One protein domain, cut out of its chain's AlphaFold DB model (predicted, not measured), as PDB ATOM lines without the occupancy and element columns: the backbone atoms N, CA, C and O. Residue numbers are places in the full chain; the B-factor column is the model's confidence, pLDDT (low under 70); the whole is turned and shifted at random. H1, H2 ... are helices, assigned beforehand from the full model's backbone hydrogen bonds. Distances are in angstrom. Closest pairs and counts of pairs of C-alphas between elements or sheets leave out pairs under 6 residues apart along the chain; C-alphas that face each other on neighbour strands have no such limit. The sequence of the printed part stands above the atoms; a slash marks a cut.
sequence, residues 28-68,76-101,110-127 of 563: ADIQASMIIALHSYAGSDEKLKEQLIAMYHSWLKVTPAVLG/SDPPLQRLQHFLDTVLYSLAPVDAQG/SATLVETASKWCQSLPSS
ATOM      1  N   ALA A  28      35.735  20.851  35.289       78.56
ATOM      2  CA  ALA A  28      36.593  20.688  36.461       78.56
ATOM      3  C   ALA A  28      37.542  21.880  36.682       78.56
ATOM      4  O   ALA A  28      37.780  22.264  37.825       78.56
ATOM      5  N   ASP A  29      38.048  22.502  35.614       81.75
ATOM      6  CA  ASP A  29      38.932  23.671  35.717       81.75
ATOM      7  C   ASP A  29      38.173  24.912  36.204       81.75
ATOM      8  O   ASP A  29      38.673  25.669  37.042       81.75
ATOM      9  N   ILE A  30      36.938  25.104  35.726       78.38
ATOM     10  CA  ILE A  30      36.062  26.196  36.179       78.38
ATOM     11  C   ILE A  30      35.722  26.007  37.662       78.38
ATOM     12  O   ILE A  30      35.822  26.951  38.450       78.38
ATOM     13  N   GLN A  31      35.369  24.780  38.054       83.44
ATOM     14  CA  GLN A  31      35.067  24.434  39.443       83.44
ATOM     15  C   GLN A  31      36.266  24.667  40.361       83.44
ATOM     16  O   GLN A  31      36.142  25.352  41.376       83.44
ATOM     17  N   ALA A  32      37.440  24.159  39.984       84.38
ATOM     18  CA  ALA A  32      38.653  24.321  40.773       84.38
ATOM     19  C   ALA A  32      39.042  25.795  40.941       84.38
ATOM     20  O   ALA A  32      39.394  26.220  42.041       84.38
ATOM     21  N   SER A  33      38.895  26.598  39.884       81.19
ATOM     22  CA  SER A  33      39.148  28.041  39.939       81.19
ATOM     23  C   SER A  33      38.250  28.747  40.963       81.19
ATOM     24  O   SER A  33      38.728  29.597  41.713       81.19
ATOM     25  N   MET A  34      36.967  28.366  41.046       79.31
ATOM     26  CA  MET A  34      36.026  28.913  42.032       79.31
ATOM     27  C   MET A  34      36.400  28.530  43.462       79.31
ATOM     28  O   MET A  34      36.429  29.390  44.343       79.31
ATOM     29  N   ILE A  35      36.728  27.252  43.675       83.69
ATOM     30  CA  ILE A  35      37.139  26.727  44.980       83.69
ATOM     31  C   ILE A  35      38.379  27.486  45.476       83.69
ATOM     32  O   ILE A  35      38.428  27.915  46.628       83.69
ATOM     33  N   ILE A  36      39.372  27.705  44.611       82.12
ATOM     34  CA  ILE A  36      40.598  28.441  44.957       82.12
ATOM     35  C   ILE A  36      40.301  29.917  45.254       82.12
ATOM     36  O   ILE A  36      40.827  30.466  46.230       82.12
ATOM     37  N   ALA A  37      39.457  30.564  44.446       76.69
ATOM     38  CA  ALA A  37      39.075  31.957  44.657       76.69
ATOM     39  C   ALA A  37      38.392  32.142  46.021       76.69
ATOM     40  O   ALA A  37      38.824  32.977  46.812       76.69
ATOM     41  N   LEU A  38      37.399  31.312  46.351       76.56
ATOM     42  CA  LEU A  38      36.677  31.385  47.625       76.56
ATOM     43  C   LEU A  38      37.585  31.198  48.842       76.56
ATOM     44  O   LEU A  38      37.467  31.942  49.817       76.56
ATOM     45  N   HIS A  39      38.538  30.270  48.765       78.19
ATOM     46  CA  HIS A  39      39.527  30.069  49.822       78.19
ATOM     47  C   HIS A  39      40.502  31.241  49.978       78.19
ATOM     48  O   HIS A  39      40.918  31.546  51.094       78.19
ATOM     49  N   SER A  40      40.840  31.924  48.883       76.62
ATOM     50  CA  SER A  40      41.771  33.061  48.898       76.62
ATOM     51  C   SER A  40      41.184  34.313  49.557       76.62
ATOM     52  O   SER A  40      41.932  35.129  50.093       76.62
ATOM     53  N   TYR A  41      39.858  34.459  49.535       70.19
ATOM     54  CA  TYR A  41      39.132  35.625  50.052       70.19
ATOM     55  C   TYR A  41      38.302  35.317  51.308       70.19
ATOM     56  O   TYR A  41      37.350  36.039  51.594       70.19
ATOM     57  N   ALA A  42      38.621  34.252  52.055       64.06
ATOM     58  CA  ALA A  42      37.861  33.830  53.233       64.06
ATOM     59  C   ALA A  42      37.572  35.003  54.205       64.06
ATOM     60  O   ALA A  42      38.458  35.463  54.927       64.06
ATOM     61  N   GLY A  43      36.325  35.501  54.193       57.44
ATOM     62  CA  GLY A  43      35.886  36.699  54.921       57.44
ATOM     63  C   GLY A  43      34.733  37.449  54.226       57.44
ATOM     64  O   GLY A  43      34.253  37.047  53.166       57.44
ATOM     65  N   SER A  44      34.256  38.544  54.833       58.16
ATOM     66  CA  SER A  44      33.225  39.420  54.254       58.16
ATOM     67  C   SER A  44      33.857  40.464  53.325       58.16
ATOM     68  O   SER A  44      34.069  41.608  53.727       58.16
ATOM     69  N   ASP A  45      34.186  40.065  52.100       66.75
ATOM     70  CA  ASP A  45      34.685  40.976  51.067       66.75
ATOM     71  C   ASP A  45      33.591  41.209  50.012       66.75
ATOM     72  O   ASP A  45      33.104  40.262  49.391       66.75
ATOM     73  N   GLU A  46      33.177  42.461  49.808       68.69
ATOM     74  CA  GLU A  46      32.242  42.823  48.730       68.69
ATOM     75  C   GLU A  46      32.798  42.416  47.357       68.69
ATOM     76  O   GLU A  46      32.061  41.919  46.506       68.69
ATOM     77  N   LYS A  47      34.126  42.464  47.192       70.81
ATOM     78  CA  LYS A  47      34.809  42.017  45.977       70.81
ATOM     79  C   LYS A  47      34.613  40.524  45.709       70.81
ATOM     80  O   LYS A  47      34.541  40.109  44.554       70.81
ATOM     81  N   LEU A  48      34.506  39.706  46.761       72.94
ATOM     82  CA  LEU A  48      34.236  38.275  46.627       72.94
ATOM     83  C   LEU A  48      32.809  38.028  46.130       72.94
ATOM     84  O   LEU A  48      32.600  37.172  45.273       72.94
ATOM     85  N   LYS A  49      31.825  38.790  46.624       75.50
ATOM     86  CA  LYS A  49      30.436  38.682  46.150       75.50
ATOM     87  C   LYS A  49      30.329  39.038  44.669       75.50
ATOM     88  O   LYS A  49      29.733  38.275  43.914       75.50
ATOM     89  N   GLU A  50      30.943  40.145  44.254       74.31
ATOM     90  CA  GLU A  50      30.993  40.564  42.847       74.31
ATOM     91  C   GLU A  50      31.639  39.491  41.961       74.31
ATOM     92  O   GLU A  50      31.082  39.126  40.926       74.31
ATOM     93  N   GLN A  51      32.765  38.913  42.396       74.38
ATOM     94  CA  GLN A  51      33.429  37.829  41.668       74.38
ATOM     95  C   GLN A  51      32.538  36.594  41.523       74.38
ATOM     96  O   GLN A  51      32.392  36.080  40.416       74.38
ATOM     97  N   LEU A  52      31.901  36.128  42.601       75.69
ATOM     98  CA  LEU A  52      31.017  34.958  42.553       75.69
ATOM     99  C   LEU A  52      29.818  35.170  41.623       75.69
ATOM    100  O   LEU A  52      29.379  34.241  40.944       75.69
ATOM    101  N   ILE A  53      29.303  36.394  41.564       76.38
ATOM    102  CA  ILE A  53      28.187  36.746  40.687       76.38
ATOM    103  C   ILE A  53      28.648  36.843  39.236       76.38
ATOM    104  O   ILE A  53      28.011  36.261  38.358       76.38
ATOM    105  N   ALA A  54      29.798  37.461  38.967       76.94
ATOM    106  CA  ALA A  54      30.414  37.439  37.641       76.94
ATOM    107  C   ALA A  54      30.671  36.000  37.154       76.94
ATOM    108  O   ALA A  54      30.461  35.679  35.979       76.94
ATOM    109  N   MET A  55      31.060  35.100  38.060       74.56
ATOM    110  CA  MET A  55      31.176  33.672  37.767       74.56
ATOM    111  C   MET A  55      29.821  33.040  37.441       74.56
ATOM    112  O   MET A  55      29.720  32.344  36.434       74.56
ATOM    113  N   TYR A  56      28.762  33.314  38.210       80.75
ATOM    114  CA  TYR A  56      27.401  32.881  37.865       80.75
ATOM    115  C   TYR A  56      26.976  33.376  36.469       80.75
ATOM    116  O   TYR A  56      26.490  32.599  35.644       80.75
ATOM    117  N   HIS A  57      27.237  34.639  36.130       78.56
ATOM    118  CA  HIS A  57      26.972  35.162  34.786       78.56
ATOM    119  C   HIS A  57      27.821  34.501  33.699       78.56
ATOM    120  O   HIS A  57      27.380  34.390  32.553       78.56
ATOM    121  N   SER A  58      29.018  34.034  34.042       76.06
ATOM    122  CA  SER A  58      29.863  33.259  33.132       76.06
ATOM    123  C   SER A  58      29.283  31.859  32.906       76.06
ATOM    124  O   SER A  58      29.202  31.421  31.761       76.06
ATOM    125  N   TRP A  59      28.752  31.207  33.948       75.25
ATOM    126  CA  TRP A  59      28.011  29.940  33.840       75.25
ATOM    127  C   TRP A  59      26.812  30.031  32.899       75.25
ATOM    128  O   TRP A  59      26.571  29.115  32.111       75.25
ATOM    129  N   LEU A  60      26.099  31.160  32.904       73.56
ATOM    130  CA  LEU A  60      25.000  31.407  31.964       73.56
ATOM    131  C   LEU A  60      25.443  31.396  30.489       73.56
ATOM    132  O   LEU A  60      24.595  31.228  29.611       73.56
ATOM    133  N   LYS A  61      26.741  31.550  30.198       75.88
ATOM    134  CA  LYS A  61      27.307  31.543  28.839       75.88
ATOM    135  C   LYS A  61      27.882  30.179  28.425       75.88
ATOM    136  O   LYS A  61      28.055  29.954  27.230       75.88
ATOM    137  N   VAL A  62      28.128  29.257  29.363       74.19
ATOM    138  CA  VAL A  62      28.723  27.932  29.083       74.19
ATOM    139  C   VAL A  62      27.798  27.097  28.191       74.19
ATOM    140  O   VAL A  62      26.595  26.988  28.442       74.19
ATOM    141  N   THR A  63      28.325  26.510  27.114       73.00
ATOM    142  CA  THR A  63      27.514  25.703  26.190       73.00
ATOM    143  C   THR A  63      27.145  24.353  26.817       73.00
ATOM    144  O   THR A  63      27.951  23.783  27.552       73.00
ATOM    145  N   PRO A  64      25.958  23.790  26.518       66.94
ATOM    146  CA  PRO A  64      25.535  22.510  27.102       66.94
ATOM    147  C   PRO A  64      26.503  21.357  26.786       66.94
ATOM    148  O   PRO A  64      26.678  20.454  27.592       66.94
ATOM    149  N   ALA A  65      27.199  21.432  25.647       65.19
ATOM    150  CA  ALA A  65      28.203  20.450  25.241       65.19
ATOM    151  C   ALA A  65      29.403  20.351  26.209       65.19
ATOM    152  O   ALA A  65      29.997  19.284  26.318       65.19
ATOM    153  N   VAL A  66      29.753  21.437  26.913       64.12
ATOM    154  CA  VAL A  66      30.860  21.473  27.891       64.12
ATOM    155  C   VAL A  66      30.436  20.924  29.258       64.12
ATOM    156  O   VAL A  66      31.270  20.419  30.005       64.12
ATOM    157  N   LEU A  67      29.140  20.989  29.574       63.16
ATOM    158  CA  LEU A  67      28.570  20.475  30.824       63.16
ATOM    159  C   LEU A  67      28.492  18.937  30.840       63.16
ATOM    160  O   LEU A  67      28.423  18.332  31.907       63.16
ATOM    161  N   GLY A  68      28.589  18.315  29.659       56.38
ATOM    162  CA  GLY A  68      28.539  16.870  29.466       56.38
ATOM    163  C   GLY A  68      27.133  16.288  29.648       56.38
ATOM    164  O   GLY A  68      26.295  16.823  30.365       56.38
ATOM    165  N   SER A  76      16.956  17.831  32.274       70.06
ATOM    166  CA  SER A  76      16.993  17.769  30.803       70.06
ATOM    167  C   SER A  76      17.101  19.144  30.121       70.06
ATOM    168  O   SER A  76      17.335  19.209  28.917       70.06
ATOM    169  N   ASP A  77      16.873  20.237  30.859       82.19
ATOM    170  CA  ASP A  77      16.824  21.607  30.332       82.19
ATOM    171  C   ASP A  77      18.159  22.350  30.575       82.19
ATOM    172  O   ASP A  77      18.567  22.496  31.734       82.19
ATOM    173  N   PRO A  78      18.848  22.858  29.534       83.88
ATOM    174  CA  PRO A  78      20.161  23.491  29.676       83.88
ATOM    175  C   PRO A  78      20.303  24.618  30.721       83.88
ATOM    176  O   PRO A  78      21.339  24.671  31.390       83.88
ATOM    177  N   PRO A  79      19.333  25.535  30.921       84.56
ATOM    178  CA  PRO A  79      19.412  26.549  31.972       84.56
ATOM    179  C   PRO A  79      19.390  25.949  33.383       84.56
ATOM    180  O   PRO A  79      20.038  26.493  34.278       84.56
ATOM    181  N   LEU A  80      18.674  24.838  33.584       86.69
ATOM    182  CA  LEU A  80      18.651  24.123  34.862       86.69
ATOM    183  C   LEU A  80      19.967  23.377  35.095       86.69
ATOM    184  O   LEU A  80      20.496  23.443  36.198       86.69
ATOM    185  N   GLN A  81      20.550  22.766  34.058       85.00
ATOM    186  CA  GLN A  81      21.877  22.139  34.150       85.00
ATOM    187  C   GLN A  81      22.953  23.146  34.574       85.00
ATOM    188  O   GLN A  81      23.688  22.904  35.526       85.00
ATOM    189  N   ARG A  82      23.016  24.315  33.921       86.19
ATOM    190  CA  ARG A  82      23.969  25.383  34.287       86.19
ATOM    191  C   ARG A  82      23.821  25.817  35.741       86.19
ATOM    192  O   ARG A  82      24.821  26.013  36.426       86.19
ATOM    193  N   LEU A  83      22.580  25.973  36.201       88.75
ATOM    194  CA  LEU A  83      22.299  26.360  37.577       88.75
ATOM    195  C   LEU A  83      22.691  25.249  38.562       88.75
ATOM    196  O   LEU A  83      23.281  25.560  39.589       88.75
ATOM    197  N   GLN A  84      22.453  23.976  38.232       88.81
ATOM    198  CA  GLN A  84      22.889  22.845  39.055       88.81
ATOM    199  C   GLN A  84      24.413  22.834  39.203       88.81
ATOM    200  O   GLN A  84      24.916  22.814  40.320       88.81
ATOM    201  N   HIS A  85      25.156  22.964  38.099       85.81
ATOM    202  CA  HIS A  85      26.619  23.014  38.152       85.81
ATOM    203  C   HIS A  85      27.141  24.197  38.968       85.81
ATOM    204  O   HIS A  85      28.104  24.042  39.721       85.81
ATOM    205  N   PHE A  86      26.510  25.371  38.865       88.69
ATOM    206  CA  PHE A  86      26.845  26.506  39.724       88.69
ATOM    207  C   PHE A  86      26.651  26.162  41.210       88.69
ATOM    208  O   PHE A  86      27.568  26.367  42.003       88.69
ATOM    209  N   LEU A  87      25.501  25.590  41.579       91.31
ATOM    210  CA  LEU A  87      25.182  25.206  42.957       91.31
ATOM    211  C   LEU A  87      26.123  24.115  43.500       91.31
ATOM    212  O   LEU A  87      26.608  24.230  44.626       91.31
ATOM    213  N   ASP A  88      26.459  23.108  42.691       88.62
ATOM    214  CA  ASP A  88      27.443  22.075  43.043       88.62
ATOM    215  C   ASP A  88      28.824  22.689  43.285       88.62
ATOM    216  O   ASP A  88      29.520  22.344  44.238       88.62
ATOM    217  N   THR A  89      29.213  23.658  42.453       87.50
ATOM    218  CA  THR A  89      30.491  24.359  42.613       87.50
ATOM    219  C   THR A  89      30.530  25.162  43.910       87.50
ATOM    220  O   THR A  89      31.533  25.127  44.628       87.50
ATOM    221  N   VAL A  90      29.437  25.858  44.244       89.56
ATOM    222  CA  VAL A  90      29.299  26.559  45.528       89.56
ATOM    223  C   VAL A  90      29.434  25.569  46.685       89.56
ATOM    224  O   VAL A  90      30.203  25.835  47.606       89.56
ATOM    225  N   LEU A  91      28.752  24.419  46.622       90.44
ATOM    226  CA  LEU A  91      28.820  23.372  47.645       90.44
ATOM    227  C   LEU A  91      30.252  22.853  47.841       90.44
ATOM    228  O   LEU A  91      30.742  22.823  48.968       90.44
ATOM    229  N   TYR A  92      30.949  22.497  46.760       89.88
ATOM    230  CA  TYR A  92      32.326  21.998  46.833       89.88
ATOM    231  C   TYR A  92      33.307  23.042  47.364       89.88
ATOM    232  O   TYR A  92      34.269  22.704  48.050       89.88
ATOM    233  N   SER A  93      33.037  24.322  47.128       87.25
ATOM    234  CA  SER A  93      33.866  25.410  47.649       87.25
ATOM    235  C   SER A  93      33.759  25.599  49.165       87.25
ATOM    236  O   SER A  93      34.535  26.359  49.737       87.25
ATOM    237  N   LEU A  94      32.821  24.917  49.831       89.44
ATOM    238  CA  LEU A  94      32.715  24.907  51.290       89.44
ATOM    239  C   LEU A  94      33.700  23.932  51.954       89.44
ATOM    240  O   LEU A  94      33.874  23.995  53.175       89.44
ATOM    241  N   ALA A  95      34.316  23.028  51.186       89.50
ATOM    242  CA  ALA A  95      35.196  21.992  51.709       89.50
ATOM    243  C   ALA A  95      36.569  22.538  52.130       89.50
ATOM    244  O   ALA A  95      37.166  23.304  51.379       89.50
ATOM    245  N   PRO A  96      37.132  22.103  53.273       86.56
ATOM    246  CA  PRO A  96      38.476  22.478  53.693       86.56
ATOM    247  C   PRO A  96      39.519  21.727  52.850       86.56
ATOM    248  O   PRO A  96      39.954  20.637  53.217       86.56
ATOM    249  N   VAL A  97      39.903  22.282  51.700       79.62
ATOM    250  CA  VAL A  97      40.901  21.677  50.802       79.62
ATOM    251  C   VAL A  97      42.230  22.434  50.834       79.62
ATOM    252  O   VAL A  97      42.273  23.658  50.709       79.62
ATOM    253  N   ASP A  98      43.335  21.696  50.965       66.94
ATOM    254  CA  ASP A  98      44.694  22.244  50.923       66.94
ATOM    255  C   ASP A  98      45.077  22.611  49.479       66.94
ATOM    256  O   ASP A  98      45.612  21.801  48.722       66.94
ATOM    257  N   ALA A  99      44.839  23.864  49.088       54.72
ATOM    258  CA  ALA A  99      45.122  24.365  47.738       54.72
ATOM    259  C   ALA A  99      46.625  24.402  47.355       54.72
ATOM    260  O   ALA A  99      46.962  24.799  46.243       54.72
ATOM    261  N   GLN A 100      47.543  24.020  48.256       48.50
ATOM    262  CA  GLN A 100      49.000  24.144  48.069       48.50
ATOM    263  C   GLN A 100      49.734  22.823  47.754       48.50
ATOM    264  O   GLN A 100      50.957  22.828  47.618       48.50
ATOM    265  N   GLY A 101      49.032  21.693  47.617       45.84
ATOM    266  CA  GLY A 101      49.658  20.370  47.517       45.84
ATOM    267  C   GLY A 101      49.430  19.620  46.202       45.84
ATOM    268  O   GLY A 101      48.792  18.575  46.223       45.84
ATOM    269  N   SER A 110      43.175  20.043  39.229       79.50
ATOM    270  CA  SER A 110      41.781  20.528  39.261       79.50
ATOM    271  C   SER A 110      40.793  19.405  39.589       79.50
ATOM    272  O   SER A 110      39.965  19.543  40.489       79.50
ATOM    273  N   ALA A 111      40.907  18.267  38.895       81.62
ATOM    274  CA  ALA A 111      40.026  17.117  39.110       81.62
ATOM    275  C   ALA A 111      40.174  16.535  40.527       81.62
ATOM    276  O   ALA A 111      39.177  16.248  41.190       81.62
ATOM    277  N   THR A 112      41.411  16.440  41.025       85.06
ATOM    278  CA  THR A 112      41.703  15.942  42.378       85.06
ATOM    279  C   THR A 112      41.111  16.850  43.466       85.06
ATOM    280  O   THR A 112      40.595  16.361  44.476       85.06
ATOM    281  N   LEU A 113      41.143  18.174  43.265       85.06
ATOM    282  CA  LEU A 113      40.561  19.149  44.192       85.06
ATOM    283  C   LEU A 113      39.042  18.962  44.325       85.06
ATOM    284  O   LEU A 113      38.528  18.856  45.439       85.06
ATOM    285  N   VAL A 114      38.336  18.874  43.192       85.50
ATOM    286  CA  VAL A 114      36.877  18.677  43.155       85.50
ATOM    287  C   VAL A 114      36.491  17.335  43.781       85.50
ATOM    288  O   VAL A 114      35.555  17.274  44.578       85.50
ATOM    289  N   GLU A 115      37.239  16.265  43.496       87.56
ATOM    290  CA  GLU A 115      37.000  14.949  44.099       87.56
ATOM    291  C   GLU A 115      37.160  14.982  45.628       87.56
ATOM    292  O   GLU A 115      36.346  14.412  46.360       87.56
ATOM    293  N   THR A 116      38.183  15.681  46.126       88.56
ATOM    294  CA  THR A 116      38.427  15.830  47.568       88.56
ATOM    295  C   THR A 116      37.289  16.590  48.246       88.56
ATOM    296  O   THR A 116      36.779  16.149  49.279       88.56
ATOM    297  N   ALA A 117      36.842  17.693  47.641       88.19
ATOM    298  CA  ALA A 117      35.718  18.470  48.143       88.19
ATOM    299  C   ALA A 117      34.414  17.658  48.173       88.19
ATOM    300  O   ALA A 117      33.704  17.654  49.180       88.19
ATOM    301  N   SER A 118      34.138  16.902  47.108       89.56
ATOM    302  CA  SER A 118      32.965  16.029  47.015       89.56
ATOM    303  C   SER A 118      32.950  14.964  48.120       89.56
ATOM    304  O   SER A 118      31.942  14.805  48.814       89.56
ATOM    305  N   LYS A 119      34.087  14.294  48.371       91.31
ATOM    306  CA  LYS A 119      34.223  13.312  49.467       91.31
ATOM    307  C   LYS A 119      33.979  13.931  50.840       91.31
ATOM    308  O   LYS A 119      33.342  13.305  51.687       91.31
ATOM    309  N   TRP A 120      34.454  15.156  51.067       91.62
ATOM    310  CA  TRP A 120      34.179  15.866  52.312       91.62
ATOM    311  C   TRP A 120      32.679  16.136  52.481       91.62
ATOM    312  O   TRP A 120      32.122  15.771  53.518       91.62
ATOM    313  N   CYS A 121      32.001  16.668  51.456       89.81
ATOM    314  CA  CYS A 121      30.555  16.907  51.497       89.81
ATOM    315  C   CYS A 121      29.764  15.627  51.819       89.81
ATOM    316  O   CYS A 121      28.850  15.659  52.639       89.81
ATOM    317  N   GLN A 122      30.150  14.489  51.231       90.19
ATOM    318  CA  GLN A 122      29.520  13.184  51.482       90.19
ATOM    319  C   GLN A 122      29.730  12.670  52.917       90.19
ATOM    320  O   GLN A 122      28.927  11.878  53.406       90.19
ATOM    321  N   SER A 123      30.788  13.114  53.602       91.50
ATOM    322  CA  SER A 123      31.096  12.699  54.976       91.50
ATOM    323  C   SER A 123      30.354  13.498  56.057       91.50
ATOM    324  O   SER A 123      30.153  12.978  57.156       91.50
ATOM    325  N   LEU A 124      29.906  14.725  55.746       90.50
ATOM    326  CA  LEU A 124      29.263  15.646  56.697       90.50
ATOM    327  C   LEU A 124      28.074  15.043  57.468       90.50
ATOM    328  O   LEU A 124      28.025  15.221  58.681       90.50
ATOM    329  N   PRO A 125      27.150  14.278  56.853       88.56
ATOM    330  CA  PRO A 125      26.017  13.714  57.592       88.56
ATOM    331  C   PRO A 125      26.401  12.708  58.681       88.56
ATOM    332  O   PRO A 125      25.560  12.363  59.508       88.56
ATOM    333  N   SER A 126      27.635  12.196  58.654       87.94
ATOM    334  CA  SER A 126      28.156  11.225  59.624       87.94
ATOM    335  C   SER A 126      29.173  11.831  60.595       87.94
ATOM    336  O   SER A 126      29.724  11.097  61.417       87.94
ATOM    337  N   SER A 127      29.469  13.133  60.498       87.31
ATOM    338  CA  SER A 127      30.412  13.789  61.403       87.31
ATOM    339  C   SER A 127      29.788  14.080  62.768       87.31
ATOM    340  O   SER A 127      28.570  14.097  62.944       87.31
TER     341      SER A 127
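This is residues 28 to 68, 76 to 101 and 110 to 127 of the 563 residues of the protein "E3 ubiquitin-protein ligase" of Perkinsus chesapeaki (UniProt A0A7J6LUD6). H1, H2 and H4 make a loose up-and-down bundle. H5 packs on H1's start and H4's end, H3 on H4's start. The printed part has 85 residues with five named helices: all helix, compact, radius of gyration of the C-alphas 13.3 A, spans 34 by 31 by 24 A.

H1, residues 28 to 40, and H2, residues 46 to 59, run opposite ways at a shallow tilt of 7 degrees. The hub, H4, residues 78 to 92, touches H1, closest at the C-alphas of Gln 31 and Thr 89, 5.6 A apart. In H1, H2 and H4 every O i to N i+4 pair is within hydrogen-bond range.

H1 begins at C-alpha 28 (36.593, 20.688, 36.461). H3 is residues 64 to 67. H5, residues 110 to 126, ends at C-alpha 126 (28.156, 11.225, 59.624), with 11 of 13 such pairs.

Residues 69 to 75 and 102 to 109 are cut out, the C-alpha gaps 11.7 and 11.4 A. pLDDT is under 70 in 14 residues.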